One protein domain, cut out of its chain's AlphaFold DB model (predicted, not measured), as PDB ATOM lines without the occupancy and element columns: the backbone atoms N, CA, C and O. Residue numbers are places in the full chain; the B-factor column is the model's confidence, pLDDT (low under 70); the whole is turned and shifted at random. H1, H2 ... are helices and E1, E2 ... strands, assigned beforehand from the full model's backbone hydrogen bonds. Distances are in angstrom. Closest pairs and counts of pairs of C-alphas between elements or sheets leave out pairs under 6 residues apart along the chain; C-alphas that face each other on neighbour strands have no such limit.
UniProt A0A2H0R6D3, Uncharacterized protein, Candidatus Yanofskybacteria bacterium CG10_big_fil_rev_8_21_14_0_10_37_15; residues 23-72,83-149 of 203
ATOM      1  N   PRO A  23     147.193 145.356  77.785       94.38
ATOM      2  CA  PRO A  23     145.811 145.317  77.315       94.38
ATOM      3  C   PRO A  23     145.550 144.001  76.564       94.38
ATOM      4  O   PRO A  23     146.290 143.644  75.649       94.38
ATOM      5  N   VAL A  24     144.490 143.283  76.939       95.88
ATOM      6  CA  VAL A  24     144.120 141.976  76.357       95.88
ATOM      7  C   VAL A  24     142.759 141.979  75.665       95.88
ATOM      8  O   VAL A  24     142.538 141.199  74.743       95.88
ATOM      9  N   LEU A  25     141.850 142.868  76.068       93.06
ATOM     10  CA  LEU A  25     140.559 143.068  75.412       93.06
ATOM     11  C   LEU A  25     140.224 144.554  75.406       93.06
ATOM     12  O   LEU A  25     140.475 145.254  76.379       93.06
ATOM     13  N   SER A  26     139.630 145.027  74.319       91.06
ATOM     14  CA  SER A  26     139.193 146.410  74.171       91.06
ATOM     15  C   SER A  26     137.831 146.428  73.490       91.06
ATOM     16  O   SER A  26     137.679 145.852  72.411       91.06
ATOM     17  N   LYS A  27     136.854 147.099  74.099       90.75
ATOM     18  CA  LYS A  27     135.494 147.235  73.574       90.75
ATOM     19  C   LYS A  27     134.980 148.658  73.780       90.75
ATOM     20  O   LYS A  27     135.230 149.252  74.821       90.75
ATOM     21  N   GLU A  28     134.223 149.173  72.824       89.06
ATOM     22  CA  GLU A  28     133.522 150.447  72.972       89.06
ATOM     23  C   GLU A  28     132.338 150.329  73.956       89.06
ATOM     24  O   GLU A  28     131.645 149.306  74.025       89.06
ATOM     25  N   LEU A  29     132.116 151.379  74.747       89.88
ATOM     26  CA  LEU A  29     130.894 151.580  75.520       89.88
ATOM     27  C   LEU A  29     129.881 152.271  74.619       89.88
ATOM     28  O   LEU A  29     129.988 153.465  74.339       89.88
ATOM     29  N   GLU A  30     128.895 151.498  74.191       90.50
ATOM     30  CA  GLU A  30     127.892 151.925  73.229       90.50
ATOM     31  C   GLU A  30     126.479 151.566  73.693       90.50
ATOM     32  O   GLU A  30     126.269 150.614  74.452       90.50
ATOM     33  N   PHE A  31     125.499 152.315  73.202       87.62
ATOM     34  CA  PHE A  31     124.088 151.969  73.303       87.62
ATOM     35  C   PHE A  31     123.367 152.325  72.005       87.62
ATOM     36  O   PHE A  31     123.726 153.260  71.290       87.62
ATOM     37  N   ARG A  32     122.327 151.557  71.689       86.25
ATOM     38  CA  ARG A  32     121.512 151.784  70.498       86.25
ATOM     39  C   ARG A  32     120.471 152.860  70.800       86.25
ATOM     40  O   ARG A  32     119.656 152.659  71.695       86.25
ATOM     41  N   ILE A  33     120.515 153.978  70.079       84.38
ATOM     42  CA  ILE A  33     119.536 155.070  70.205       84.38
ATOM     43  C   ILE A  33     118.258 154.690  69.454       84.38
ATOM     44  O   ILE A  33     117.164 154.746  70.012       84.38
ATOM     45  N   ASP A  34     118.405 154.263  68.200       80.19
ATOM     46  CA  ASP A  34     117.319 153.760  67.362       80.19
ATOM     47  C   ASP A  34     117.841 152.722  66.356       80.19
ATOM     48  O   ASP A  34     118.947 152.187  66.491       80.19
ATOM     49  N   ASP A  35     117.040 152.379  65.345       78.62
ATOM     50  CA  ASP A  35     117.445 151.358  64.390       78.62
ATOM     51  C   ASP A  35     118.689 151.710  63.565       78.62
ATOM     52  O   ASP A  35     119.391 150.801  63.109       78.62
ATOM     53  N   TYR A  36     118.988 153.001  63.448       79.31
ATOM     54  CA  TYR A  36     120.003 153.582  62.582       79.31
ATOM     55  C   TYR A  36     121.087 154.335  63.356       79.31
ATOM     56  O   TYR A  36     122.132 154.617  62.781       79.31
ATOM     57  N   LYS A  37     120.868 154.640  64.636       82.00
ATOM     58  CA  LYS A  37     121.773 155.432  65.468       82.00
ATOM     59  C   LYS A  37     122.367 154.626  66.615       82.00
ATOM     60  O   LYS A  37     121.643 154.018  67.410       82.00
ATOM     61  N   THR A  38     123.684 154.711  66.751       86.44
ATOM     62  CA  THR A  38     124.431 154.180  67.896       86.44
ATOM     63  C   THR A  38     125.151 155.322  68.593       86.44
ATOM     64  O   THR A  38     125.860 156.098  67.955       86.44
ATOM     65  N   GLY A  39     124.967 155.418  69.905       87.00
ATOM     66  CA  GLY A  39     125.708 156.331  70.758       87.00
ATOM     67  C   GLY A  39     126.948 155.655  71.331       87.00
ATOM     68  O   GLY A  39     126.837 154.584  71.924       87.00
ATOM     69  N   PHE A  40     128.106 156.291  71.191       88.56
ATOM     70  CA  PHE A  40     129.388 155.879  71.757       88.56
ATOM     71  C   PHE A  40     129.777 156.843  72.875       88.56
ATOM     72  O   PHE A  40     129.871 158.043  72.644       88.56
ATOM     73  N   VAL A  41     130.017 156.331  74.082       89.44
ATOM     74  CA  VAL A  41     130.218 157.159  75.291       89.44
ATOM     75  C   VAL A  41     131.505 156.864  76.050       89.44
ATOM     76  O   VAL A  41     131.873 157.588  76.972       89.44
ATOM     77  N   GLY A  42     132.233 155.819  75.679       90.00
ATOM     78  CA  GLY A  42     133.487 155.490  76.338       90.00
ATOM     79  C   GLY A  42     134.084 154.201  75.820       90.00
ATOM     80  O   GLY A  42     133.653 153.662  74.804       90.00
ATOM     81  N   LYS A  43     135.027 153.660  76.585       91.12
ATOM     82  CA  LYS A  43     135.736 152.433  76.239       91.12
ATOM     83  C   LYS A  43     135.981 151.580  77.471       91.12
ATOM     84  O   LYS A  43     136.234 152.091  78.557       91.12
ATOM     85  N   VAL A  44     135.929 150.269  77.294       93.94
ATOM     86  CA  VAL A  44     136.305 149.276  78.297       93.94
ATOM     87  C   VAL A  44     137.550 148.563  77.817       93.94
ATOM     88  O   VAL A  44     137.570 148.037  76.702       93.94
ATOM     89  N   ILE A  45     138.575 148.521  78.659       94.69
ATOM     90  CA  ILE A  45     139.802 147.783  78.375       94.69
ATOM     91  C   ILE A  45     140.071 146.823  79.526       94.69
ATOM     92  O   ILE A  45     140.131 147.239  80.682       94.69
ATOM     93  N   ASP A  46     140.248 145.547  79.199       96.62
ATOM     94  CA  ASP A  46     140.751 144.558  80.144       96.62
ATOM     95  C   ASP A  46     142.265 144.498  80.010       96.62
ATOM     96  O   ASP A  46     142.806 144.336  78.914       96.62
ATOM     97  N   TYR A  47     142.932 144.608  81.145       97.12
ATOM     98  CA  TYR A  47     144.368 144.539  81.297       97.12
ATOM     99  C   TYR A  47     144.746 143.288  82.084       97.12
ATOM    100  O   TYR A  47     144.055 142.912  83.031       97.12
ATOM    101  N   GLN A  48     145.860 142.661  81.722       97.25
ATOM    102  CA  GLN A  48     146.431 141.511  82.415       97.25
ATOM    103  C   GLN A  48     147.763 141.899  83.057       97.25
ATOM    104  O   GLN A  48     148.613 142.520  82.412       97.25
ATOM    105  N   ASN A  49     147.961 141.505  84.314       96.31
ATOM    106  CA  ASN A  49     149.223 141.725  85.013       96.31
ATOM    107  C   ASN A  49     150.329 140.858  84.368       96.31
ATOM    108  O   ASN A  49     150.202 139.631  84.362       96.31
ATOM    109  N   PRO A  50     151.432 141.434  83.850       94.56
ATOM    110  CA  PRO A  50     152.511 140.651  83.240       94.56
ATOM    111  C   PRO A  50     153.234 139.748  84.246       94.56
ATOM    112  O   PRO A  50     153.700 138.670  83.884       94.56
ATOM    113  N   ASN A  51     153.299 140.163  85.514       95.44
ATOM    114  CA  ASN A  51     153.955 139.418  86.588       95.44
ATOM    115  C   ASN A  51     153.040 138.341  87.188       95.44
ATOM    116  O   ASN A  51     153.498 137.466  87.922       95.44
ATOM    117  N   ASN A  52     151.741 138.398  86.886       93.56
ATOM    118  CA  ASN A  52     150.749 137.444  87.350       93.56
ATOM    119  C   ASN A  52     149.656 137.260  86.293       93.56
ATOM    120  O   ASN A  52     148.630 137.933  86.310       93.56
ATOM    121  N   SER A  53     149.841 136.283  85.405       92.69
ATOM    122  CA  SER A  53     148.903 136.000  84.308       92.69
ATOM    123  C   SER A  53     147.491 135.618  84.767       92.69
ATOM    124  O   SER A  53     146.562 135.594  83.961       92.69
ATOM    125  N   SER A  54     147.311 135.320  86.052       94.62
ATOM    126  CA  SER A  54     146.009 135.020  86.639       94.62
ATOM    127  C   SER A  54     145.273 136.262  87.143       94.62
ATOM    128  O   SER A  54     144.152 136.136  87.620       94.62
ATOM    129  N   GLU A  55     145.872 137.449  87.068       95.56
ATOM    130  CA  GLU A  55     145.309 138.701  87.565       95.56
ATOM    131  C   GLU A  55     144.952 139.661  86.434       95.56
ATOM    132  O   GLU A  55     145.741 139.914  85.521       95.56
ATOM    133  N   PHE A  56     143.753 140.227  86.546       96.44
ATOM    134  CA  PHE A  56     143.164 141.087  85.535       96.44
ATOM    135  C   PHE A  56     142.537 142.324  86.168       96.44
ATOM    136  O   PHE A  56     142.017 142.276  87.287       96.44
ATOM    137  N   VAL A  57     142.555 143.421  85.417       97.00
ATOM    138  CA  VAL A  57     141.879 144.672  85.757       97.00
ATOM    139  C   VAL A  57     141.127 145.168  84.529       97.00
ATOM    140  O   VAL A  57     141.725 145.441  83.496       97.00
ATOM    141  N   ARG A  58     139.811 145.316  84.646       96.69
ATOM    142  CA  ARG A  58     138.969 146.014  83.675       96.69
ATOM    143  C   ARG A  58     138.901 147.479  84.047       96.69
ATOM    144  O   ARG A  58     138.559 147.793  85.184       96.69
ATOM    145  N   VAL A  59     139.165 148.353  83.088       96.31
ATOM    146  CA  VAL A  59     139.076 149.803  83.258       96.31
ATOM    147  C   VAL A  59     138.040 150.367  82.304       96.31
ATOM    148  O   VAL A  59     138.004 150.009  81.126       96.31
ATOM    149  N   TYR A  60     137.195 151.244  82.835       95.88
ATOM    150  CA  TYR A  60     136.196 151.981  82.080       95.88
ATOM    151  C   TYR A  60     136.667 153.423  81.926       95.88
ATOM    152  O   TYR A  60     136.888 154.125  82.916       95.88
ATOM    153  N   TYR A  61     136.810 153.851  80.680       92.94
ATOM    154  CA  TYR A  61     137.223 155.191  80.292       92.94
ATOM    155  C   TYR A  61     136.034 155.954  79.739       92.94
ATOM    156  O   TYR A  61     135.231 155.401  78.977       92.94
ATOM    157  N   ARG A  62     135.939 157.230  80.105       90.12
ATOM    158  CA  ARG A  62     135.027 158.158  79.438       90.12
ATOM    159  C   ARG A  62     135.659 158.587  78.113       90.12
ATOM    160  O   ARG A  62     136.881 158.631  77.993       90.12
ATOM    161  N   GLN A  63     134.841 158.894  77.121       85.06
ATOM    162  CA  GLN A  63     135.310 159.520  75.885       85.06
ATOM    163  C   GLN A  63     134.344 160.623  75.479       85.06
ATOM    164  O   GLN A  63     133.225 160.680  75.996       85.06
ATOM    165  N   VAL A  64     134.773 161.506  74.576       81.38
ATOM    166  CA  VAL A  64     133.850 162.475  73.976       81.38
ATOM    167  C   VAL A  64     132.733 161.691  73.299       81.38
ATOM    168  O   VAL A  64     132.991 160.769  72.528       81.38
ATOM    169  N   ALA A  65     131.497 162.021  73.651       84.25
ATOM    170  CA  ALA A  65     130.338 161.278  73.206       84.25
ATOM    171  C   ALA A  65     130.106 161.502  71.701       84.25
ATOM    172  O   ALA A  65     130.238 162.621  71.210       84.25
ATOM    173  N   ILE A  66     129.794 160.438  70.957       82.75
ATOM    174  CA  ILE A  66     129.597 160.492  69.500       82.75
ATOM    175  C   ILE A  66     128.338 159.722  69.141       82.75
ATOM    176  O   ILE A  66     128.141 158.593  69.595       82.75
ATOM    177  N   VAL A  67     127.524 160.294  68.261       82.69
ATOM    178  CA  VAL A  67     126.429 159.583  67.604       82.69
ATOM    179  C   VAL A  67     126.890 159.168  66.212       82.69
ATOM    180  O   VAL A  67     127.283 159.999  65.398       82.69
ATOM    181  N   SER A  68     126.850 157.867  65.934       81.06
ATOM    182  CA  SER A  68     127.045 157.339  64.587       81.06
ATOM    183  C   SER A  68     125.694 157.045  63.950       81.06
ATOM    184  O   SER A  68     124.870 156.337  64.535       81.06
ATOM    185  N   GLU A  69     125.478 157.570  62.744       77.62
ATOM    186  CA  GLU A  69     124.292 157.304  61.934       77.62
ATOM    187  C   GLU A  69     124.612 156.313  60.805       77.62
ATOM    188  O   GLU A  69     125.558 156.480  60.030       77.62
ATOM    189  N   ARG A  70     123.782 155.280  60.664       66.69
ATOM    190  CA  ARG A  70     123.769 154.373  59.511       66.69
ATOM    191  C   ARG A  70     122.806 154.917  58.463       66.69
ATOM    192  O   ARG A  70     121.726 155.394  58.811       66.69
ATOM    193  N   ALA A  71     123.144 154.803  57.175       55.50
ATOM    194  CA  ALA A  71     122.205 155.201  56.129       55.50
ATOM    195  C   ALA A  71     120.881 154.441  56.261       55.50
ATOM    196  O   ALA A  71     120.842 153.209  56.332       55.50
ATOM    197  N   ARG A  72     119.780 155.197  56.228       54.91
ATOM    198  CA  ARG A  72     118.445 154.637  56.041       54.91
ATOM    199  C   ARG A  72     118.393 153.995  54.657       54.91
ATOM    200  O   ARG A  72     118.566 154.677  53.647       54.91
ATOM    201  N   ASN A  83     123.660 147.334  48.782       49.06
ATOM    202  CA  ASN A  83     123.551 147.296  50.242       49.06
ATOM    203  C   ASN A  83     124.860 146.911  50.953       49.06
ATOM    204  O   ASN A  83     125.133 147.423  52.035       49.06
ATOM    205  N   PHE A  84     125.699 146.055  50.355       46.84
ATOM    206  CA  PHE A  84     126.961 145.617  50.975       46.84
ATOM    207  C   PHE A  84     128.073 146.670  50.891       46.84
ATOM    208  O   PHE A  84     128.847 146.827  51.835       46.84
ATOM    209  N   SER A  85     128.152 147.415  49.785       50.19
ATOM    210  CA  SER A  85     129.117 148.510  49.629       50.19
ATOM    211  C   SER A  85     128.805 149.668  50.575       50.19
ATOM    212  O   SER A  85     129.726 150.221  51.172       50.19
ATOM    213  N   ASN A  86     127.520 149.973  50.780       54.81
ATOM    214  CA  ASN A  86     127.089 151.005  51.719       54.81
ATOM    215  C   ASN A  86     127.382 150.600  53.174       54.81
ATOM    216  O   ASN A  86     127.963 151.377  53.924       54.81
ATOM    217  N   LEU A  87     127.090 149.351  53.559       56.28
ATOM    218  CA  LEU A  87     127.416 148.816  54.891       56.28
ATOM    219  C   LEU A  87     128.914 148.913  55.215       56.28
ATOM    220  O   LEU A  87     129.279 149.416  56.275       56.28
ATOM    221  N   ASN A  88     129.779 148.492  54.289       59.56
ATOM    222  CA  ASN A  88     131.230 148.565  54.476       59.56
ATOM    223  C   ASN A  88     131.742 150.013  54.513       59.56
ATOM    224  O   ASN A  88     132.670 150.322  55.259       59.56
ATOM    225  N   TYR A  89     131.139 150.910  53.728       56.00
ATOM    226  CA  TYR A  89     131.464 152.335  53.747       56.00
ATOM    227  C   TYR A  89     131.089 152.985  55.085       56.00
ATOM    228  O   TYR A  89     131.907 153.700  55.663       56.00
ATOM    229  N   HIS A  90     129.910 152.669  55.629       61.22
ATOM    230  CA  HIS A  90     129.483 153.143  56.947       61.22
ATOM    231  C   HIS A  90     130.338 152.576  58.076       61.22
ATOM    232  O   HIS A  90     130.789 153.345  58.913       61.22
ATOM    233  N   GLN A  91     130.655 151.278  58.061       64.69
ATOM    234  CA  GLN A  91     131.575 150.684  59.040       64.69
ATOM    235  C   GLN A  91     132.965 151.331  58.989       64.69
ATOM    236  O   GLN A  91     133.610 151.514  60.020       64.69
ATOM    237  N   LYS A  92     133.438 151.700  57.792       65.06
ATOM    238  CA  LYS A  92     134.705 152.414  57.626       65.06
ATOM    239  C   LYS A  92     134.624 153.841  58.173       65.06
ATOM    240  O   LYS A  92     135.539 154.238  58.883       65.06
ATOM    241  N   GLN A  93     133.552 154.582  57.895       61.94
ATOM    242  CA  GLN A  93     133.352 155.922  58.455       61.94
ATOM    243  C   GLN A  93     133.180 155.906  59.977       61.94
ATOM    244  O   GLN A  93     133.768 156.739  60.653       61.94
ATOM    245  N   GLU A  94     132.440 154.943  60.520       64.94
ATOM    246  CA  GLU A  94     132.278 154.723  61.960       64.94
ATOM    247  C   GLU A  94     133.638 154.439  62.605       64.94
ATOM    248  O   GLU A  94     134.032 155.113  63.552       64.94
ATOM    249  N   LYS A  95     134.432 153.538  62.012       67.12
ATOM    250  CA  LYS A  95     135.801 153.263  62.463       67.12
ATOM    251  C   LYS A  95     136.718 154.485  62.353       67.12
ATOM    252  O   LYS A  95     137.546 154.699  63.229       67.12
ATOM    253  N   GLU A  96     136.601 155.284  61.295       62.41
ATOM    254  CA  GLU A  96     137.379 156.517  61.129       62.41
ATOM    255  C   GLU A  96     136.966 157.607  62.126       62.41
ATOM    256  O   GLU A  96     137.842 158.272  62.671       62.41
ATOM    257  N   ALA A  97     135.671 157.771  62.400       62.22
ATOM    258  CA  ALA A  97     135.156 158.701  63.401       62.22
ATOM    259  C   ALA A  97     135.606 158.296  64.811       62.22
ATOM    260  O   ALA A  97     136.132 159.127  65.546       62.22
ATOM    261  N   LEU A  98     135.511 157.005  65.145       65.25
ATOM    262  CA  LEU A  98     136.003 156.459  66.411       65.25
ATOM    263  C   LEU A  98     137.520 156.642  66.553       65.25
ATOM    264  O   LEU A  98     137.987 157.117  67.582       65.25
ATOM    265  N   ASN A  99     138.299 156.352  65.506       63.75
ATOM    266  CA  ASN A  99     139.751 156.543  65.536       63.75
ATOM    267  C   ASN A  99     140.158 158.020  65.684       63.75
ATOM    268  O   ASN A  99     141.204 158.298  66.262       63.75
ATOM    269  N   ARG A 100     139.368 158.965  65.153       56.38
ATOM    270  CA  ARG A 100     139.657 160.410  65.236       56.38
ATOM    271  C   ARG A 100     139.389 161.007  66.616       56.38
ATOM    272  O   ARG A 100     139.955 162.050  66.915       56.38
ATOM    273  N   VAL A 101     138.550 160.371  67.431       58.41
ATOM    274  CA  VAL A 101     138.109 160.895  68.738       58.41
ATOM    275  C   VAL A 101     138.671 160.071  69.912       58.41
ATOM    276  O   VAL A 101     138.382 160.346  71.073       58.41
ATOM    277  N   GLN A 102     139.531 159.083  69.641       56.94
ATOM    278  CA  GLN A 102     140.191 158.261  70.660       56.94
ATOM    279  C   GLN A 102     141.336 159.006  71.374       56.94
ATOM    280  O   GLN A 102     142.493 158.592  71.341       56.94
ATOM    281  N   GLU A 103     141.010 160.082  72.085       58.06
ATOM    282  CA  GLU A 103     141.795 160.502  73.245       58.06
ATOM    283  C   GLU A 103     141.155 159.847  74.472       58.06
ATOM    284  O   GLU A 103     140.005 160.117  74.812       58.06
ATOM    285  N   LEU A 104     141.869 158.904  75.092       60.31
ATOM    286  CA  LEU A 104     141.410 158.260  76.322       60.31
ATOM    287  C   LEU A 104     141.299 159.328  77.413       60.31
ATOM    288  O   LEU A 104     142.314 159.817  77.907       60.31
ATOM    289  N   ILE A 105     140.071 159.681  77.780       71.44
ATOM    290  CA  ILE A 105     139.789 160.583  78.895       71.44
ATOM    291  C   ILE A 105     139.716 159.744  80.179       71.44
ATOM    292  O   ILE A 105     139.451 158.541  80.143       71.44
ATOM    293  N   ASP A 106     139.970 160.400  81.310       83.00
ATOM    294  CA  ASP A 106     140.171 159.814  82.634       83.00
ATOM    295  C   ASP A 106     139.299 158.582  82.952       83.00
ATOM    296  O   ASP A 106     138.079 158.591  82.723       83.00
ATOM    297  N   PRO A 107     139.905 157.529  83.523       93.38
ATOM    298  CA  PRO A 107     139.181 156.351  83.968       93.38
ATOM    299  C   PRO A 107     138.187 156.715  85.074       93.38
ATOM    300  O   PRO A 107     138.510 157.457  86.001       93.38
ATOM    301  N   PHE A 108     136.981 156.155  84.998       95.25
ATOM    302  CA  PHE A 108     135.917 156.386  85.983       95.25
ATOM    303  C   PHE A 108     135.501 155.113  86.726       95.25
ATOM    304  O   PHE A 108     134.747 155.181  87.695       95.25
ATOM    305  N   ALA A 109     135.978 153.943  86.297       96.94
ATOM    306  CA  ALA A 109     135.731 152.695  87.002       96.94
ATOM    307  C   ALA A 109     136.831 151.657  86.782       96.94
ATOM    308  O   ALA A 109     137.425 151.576  85.707       96.94
ATOM    309  N   TYR A 110     137.032 150.821  87.800       97.12
ATOM    310  CA  TYR A 110     137.948 149.686  87.786       97.12
ATOM    311  C   TYR A 110     137.258 148.450  88.355       97.12
ATOM    312  O   TYR A 110     136.542 148.538  89.349       97.12
ATOM    313  N   VAL A 111     137.518 147.283  87.771       96.56
ATOM    314  CA  VAL A 111     137.141 145.986  88.340       96.56
ATOM    315  C   VAL A 111     138.348 145.066  88.266       96.56
ATOM    316  O   VAL A 111     138.802 144.732  87.178       96.56
ATOM    317  N   GLN A 112     138.866 144.641  89.413       96.12
ATOM    318  CA  GLN A 112     139.978 143.703  89.517       96.12
ATOM    319  C   GLN A 112     139.458 142.316  89.901       96.12
ATOM    320  O   GLN A 112     138.600 142.176  90.779       96.12
ATOM    321  N   TRP A 113     140.003 141.282  89.261       95.44
ATOM    322  CA  TRP A 113     139.743 139.890  89.617       95.44
ATOM    323  C   TRP A 113     140.961 139.009  89.375       95.44
ATOM    324  O   TRP A 113     141.907 139.375  88.674       95.44
ATOM    325  N   LYS A 114     140.908 137.815  89.961       95.56
ATOM    326  CA  LYS A 114     141.848 136.737  89.690       95.56
ATOM    327  C   LYS A 114     141.121 135.524  89.137       95.56
ATOM    328  O   LYS A 114     139.914 135.365  89.338       95.56
ATOM    329  N   ILE A 115     141.851 134.681  88.428       95.50
ATOM    330  CA  ILE A 115     141.384 133.375  87.975       95.50
ATOM    331  C   ILE A 115     142.282 132.276  88.537       95.50
ATOM    332  O   ILE A 115     143.461 132.488  88.785       95.50
ATOM    333  N   VAL A 116     141.735 131.083  88.709       95.62
ATOM    334  CA  VAL A 116     142.475 129.882  89.095       95.62
ATOM    335  C   VAL A 116     141.979 128.717  88.259       95.62
ATOM    336  O   VAL A 116     140.822 128.680  87.838       95.62
ATOM    337  N   ARG A 117     142.855 127.757  87.978       94.44
ATOM    338  CA  ARG A 117     142.459 126.539  87.279       94.44
ATOM    339  C   ARG A 117     141.757 125.596  88.253       94.44
ATOM    340  O   ARG A 117     142.365 125.157  89.225       94.44
ATOM    341  N   ASP A 118     140.501 125.266  87.979       92.94
ATOM    342  CA  ASP A 118     139.747 124.261  88.727       92.94
ATOM    343  C   ASP A 118     140.411 122.881  88.533       92.94
ATOM    344  O   ASP A 118     140.503 122.404  87.395       92.94
ATOM    345  N   PRO A 119     140.873 122.210  89.606       92.75
ATOM    346  CA  PRO A 119     141.542 120.916  89.500       92.75
ATOM    347  C   PRO A 119     140.620 119.792  89.008       92.75
ATOM    348  O   PRO A 119     141.112 118.797  88.481       92.75
ATOM    349  N   ARG A 120     139.296 119.926  89.158       93.06
ATOM    350  CA  ARG A 120     138.319 118.902  88.762       93.06
ATOM    351  C   ARG A 120     137.946 118.994  87.286       93.06
ATOM    352  O   ARG A 120     137.797 117.970  86.629       93.06
ATOM    353  N   THR A 121     137.739 120.208  86.777       92.81
ATOM    354  CA  THR A 121     137.263 120.442  85.399       92.81
ATOM    355  C   THR A 121     138.375 120.868  84.443       92.81
ATOM    356  O   THR A 121     138.201 120.811  83.228       92.81
ATOM    357  N   GLY A 122     139.517 121.313  84.972       91.94
ATOM    358  CA  GLY A 122     140.624 121.872  84.202       91.94
ATOM    359  C   GLY A 122     140.353 123.267  83.627       91.94
ATOM    360  O   GLY A 122     141.246 123.803  82.965       91.94
ATOM    361  N   GLN A 123     139.167 123.841  83.868       93.50
ATOM    362  CA  GLN A 123     138.751 125.161  83.390       93.50
ATOM    363  C   GLN A 123     139.268 126.273  84.308       93.50
ATOM    364  O   GLN A 123     139.456 126.065  85.504       93.50
ATOM    365  N   TYR A 124     139.479 127.469  83.759       91.81
ATOM    366  CA  TYR A 124     139.774 128.647  84.572       91.81
ATOM    367  C   TYR A 124     138.478 129.214  85.150       91.81
ATOM    368  O   TYR A 124     137.556 129.552  84.410       91.81
ATOM    369  N   ILE A 125     138.425 129.323  86.472       92.31
ATOM    370  CA  ILE A 125     137.316 129.902  87.229       92.31
ATOM    371  C   ILE A 125     137.795 131.146  87.970       92.31
ATOM    372  O   ILE A 125     138.993 131.343  88.153       92.31
ATOM    373  N   ARG A 126     136.866 131.993  88.411       90.94
ATOM    374  CA  ARG A 126     137.201 133.157  89.238       90.94
ATOM    375  C   ARG A 126     137.767 132.702  90.586       90.94
ATOM    376  O   ARG A 126     137.148 131.885  91.264       90.94
ATOM    377  N   ASP A 127     138.895 133.283  90.971       90.12
ATOM    378  CA  ASP A 127     139.515 133.118  92.282       90.12
ATOM    379  C   ASP A 127     139.144 134.303  93.187       90.12
ATOM    380  O   ASP A 127     139.530 135.447  92.935       90.12
ATOM    381  N   GLY A 128     138.345 134.035  94.220       86.38
ATOM    382  CA  GLY A 128     137.890 135.041  95.180       86.38
ATOM    383  C   GLY A 128     136.821 136.017  94.663       86.38
ATOM    384  O   GLY A 128     136.034 135.723  93.754       86.38
ATOM    385  N   PHE A 129     136.757 137.172  95.326       87.19
ATOM    386  CA  PHE A 129     135.786 138.240  95.081       87.19
ATOM    387  C   PHE A 129     136.297 139.276  94.080       87.19
ATOM    388  O   PHE A 129     137.500 139.505  93.958       87.19
ATOM    389  N   PHE A 130     135.360 139.953  93.413       88.38
ATOM    390  CA  PHE A 130     135.678 141.178  92.689       88.38
ATOM    391  C   PHE A 130     136.090 142.275  93.666       88.38
ATOM    392  O   PHE A 130     135.573 142.368  94.781       88.38
ATOM    393  N   ARG A 131     137.008 143.116  93.210       94.69
ATOM    394  CA  ARG A 131     137.282 144.416  93.808       94.69
ATOM    395  C   ARG A 131     136.889 145.463  92.789       94.69
ATOM    396  O   ARG A 131     137.377 145.411  91.662       94.69
ATOM    397  N   ALA A 132     135.982 146.350  93.159       96.31
ATOM    398  CA  ALA A 132     135.436 147.341  92.253       96.31
ATOM    399  C   ALA A 132     135.664 148.746  92.799       96.31
ATOM    400  O   ALA A 132     135.525 148.988  93.997       96.31
ATOM    401  N   TRP A 133     135.991 149.659  91.891       97.06
ATOM    402  CA  TRP A 133     136.111 151.084  92.152       97.06
ATOM    403  C   TRP A 133     135.230 151.835  91.170       97.06
ATOM    404  O   TRP A 133     135.303 151.582  89.968       97.06
ATOM    405  N   LEU A 134     134.425 152.767  91.665       97.12
ATOM    406  CA  LEU A 134     133.581 153.631  90.846       97.12
ATOM    407  C   LEU A 134     133.771 155.081  91.284       97.12
ATOM    408  O   LEU A 134     133.598 155.397  92.459       97.12
ATOM    409  N   LEU A 135     134.108 155.955  90.344       96.00
ATOM    410  CA  LEU A 135     134.117 157.396  90.547       96.00
ATOM    411  C   LEU A 135     132.665 157.875  90.567       96.00
ATOM    412  O   LEU A 135     131.989 157.818  89.545       96.00
ATOM    413  N   ASN A 136     132.149 158.309  91.711       93.50
ATOM    414  CA  ASN A 136     130.775 158.796  91.801       93.50
ATOM    415  C   ASN A 136     130.613 160.172  91.113       93.50
ATOM    416  O   ASN A 136     131.583 160.796  90.678       93.50
ATOM    417  N   GLN A 137     129.378 160.672  91.016       88.88
ATOM    418  CA  GLN A 137     129.108 161.993  90.424       88.88
ATOM    419  C   GLN A 137     129.696 163.179  91.209       88.88
ATOM    420  O   GLN A 137     129.858 164.254  90.640       88.88
ATOM    421  N   ASN A 138     130.055 162.983  92.480       91.69
ATOM    422  CA  ASN A 138     130.709 164.001  93.303       91.69
ATOM    423  C   ASN A 138     132.234 164.038  93.088       91.69
ATOM    424  O   ASN A 138     132.914 164.865  93.689       91.69
ATOM    425  N   GLY A 139     132.780 163.157  92.241       90.25
ATOM    426  CA  GLY A 139     134.219 163.047  91.997       90.25
ATOM    427  C   GLY A 139     134.972 162.229  93.050       90.25
ATOM    428  O   GLY A 139     136.198 162.301  93.114       90.25
ATOM    429  N   GLU A 140     134.272 161.440  93.866       93.88
ATOM    430  CA  GLU A 140     134.867 160.592  94.901       93.88
ATOM    431  C   GLU A 140     134.928 159.135  94.437       93.88
ATOM    432  O   GLU A 140     133.981 158.604  93.851       93.88
ATOM    433  N   TRP A 141     136.039 158.460  94.726       94.69
ATOM    434  CA  TRP A 141     136.179 157.037  94.439       94.69
ATOM    435  C   TRP A 141     135.533 156.194  95.527       94.69
ATOM    436  O   TRP A 141     135.870 156.303  96.704       94.69
ATOM    437  N   ILE A 142     134.647 155.303  95.107       95.06
ATOM    438  CA  ILE A 142     133.939 154.368  95.971       95.06
ATOM    439  C   ILE A 142     134.505 152.984  95.727       95.06
ATOM    440  O   ILE A 142     134.586 152.551  94.579       95.06
ATOM    441  N   PHE A 143     134.899 152.305  96.800       94.94
ATOM    442  CA  PHE A 143     135.454 150.961  96.758       94.94
ATOM    443  C   PHE A 143     134.498 149.969  97.406       94.94
ATOM    444  O   PHE A 143     134.029 150.190  98.519       94.94
ATOM    445  N   GLU A 144     134.274 148.850  96.729       94.06
ATOM    446  CA  GLU A 144     133.553 147.705  97.274       94.06
ATOM    447  C   GLU A 144     134.334 146.426  96.956       94.06
ATOM    448  O   GLU A 144     134.781 146.191  95.825       94.06
ATOM    449  N   SER A 145     134.490 145.573  97.963       90.75
ATOM    450  CA  SER A 145     134.962 144.200  97.796       90.75
ATOM    451  C   SER A 145     133.757 143.282  97.848       90.75
ATOM    452  O   SER A 145     133.025 143.409  98.811       90.75
ATOM    453  N   ASP A 146     133.621 142.346  96.904       88.69
ATOM    454  CA  ASP A 146     132.496 141.398  96.726       88.69
ATOM    455  C   ASP A 146     131.352 141.836  95.797       88.69
ATOM    456  O   ASP A 146     130.700 140.971  95.202       88.69
ATOM    457  N   LYS A 147     131.200 143.139  95.546       89.69
ATOM    458  CA  LYS A 147     130.273 143.669  94.538       89.69
ATOM    459  C   LYS A 147     130.980 143.924  93.217       89.69
ATOM    460  O   LYS A 147     132.156 144.276  93.162       89.69
ATOM    461  N   ASN A 148     130.234 143.754  92.134       90.69
ATOM    462  CA  ASN A 148     130.663 144.163  90.804       90.69
ATOM    463  C   ASN A 148     129.877 145.402  90.368       90.69
ATOM    464  O   ASN A 148     128.769 145.640  90.851       90.69
ATOM    465  N   ILE A 149     130.437 146.154  89.427       94.56
ATOM    466  CA  ILE A 149     129.744 147.277  88.805       94.56
ATOM    467  C   ILE A 149     128.626 146.728  87.924       94.56
ATOM    468  O   ILE A 149     128.855 145.876  87.061       94.56
TER     469      ILE A 149
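What this domain is: This is residues 23 to 72 and 83 to 149 of the 203 residues of an uncharacterized protein of Candidatus Yanofskybacteria bacterium CG10_big_fil_rev_8_21_14_0_10_37_15 (UniProt A0A2H0R6D3). One long, twisted antiparallel sheet of six strands arches through the domain, and its single helix, H1, slants over E2 and E3 on one face near one end. The printed part has 117 residues, with one named helix and six named strands that follow along the chain as E1, E2, E3, H1, E4, E5, E6; the order across the sheet is E1, E2, E3, E4, E5, E6. The class is mixed, helices and strands; the whole is loose, with a radius of gyration of the C-alphas of 18.0 A and spans of 51 by 41 by 26 A.

Where its parts are: Find C-alpha 23 at (145.811, 145.317, 77.315), where E1, residues 23 to 32, begins. E2 is residues 37 to 49, 36.4 A; E3, residues 52 to 69, is 41.7 A and bends by 76 degrees at residue 64. H1 is residues 83 to 101, 27.2 A. E4 is residues 105 to 117, 35.2 A; E5, residues 124 to 135, is 29.9 A. E6, residues 141 to 145, ends at C-alpha 145, (134.962, 144.200, 97.796).

How they stand to each other: E1 E2 E3 and E4 E5 E6 are meanders, each strand the antiparallel neighbour of the one before. Look for N 27 and O 44, 2.9 A, in the hairpin E1 and E2; N 45 and O 59, 2.9 A, between E2 and E3; N 58 and O 111, 2.8 A, between E3 and E4; N 112 and O 131, 2.8 A, between E4 and E5; and N 134 and O 142, 2.9 A, between E5 and E6. H1 is on the sheet at a height of 9.9 A, over E2 and E3, only just slantwise to the strands, at 59 degrees to E2 on the local plane. The closest C-alphas of E3 and H1 are those of Ser 68 and Glu 94, 6.4 A. In H1 every O i to N i+4 pair is within hydrogen-bond range. The edge strands E1 and E6 are apart.

The domain as a whole: The two farthest C-alphas, of Arg 72 and Pro 119, are 52.8 A apart. Residues 73 to 82 are not printed, and C-alphas 72 and 83 are 10.7 A apart across this cut. Of the links printed whole, E4 to E5 is short and the others are tight. Residues 70 to 72 and 83 to 104 have pLDDT under 70.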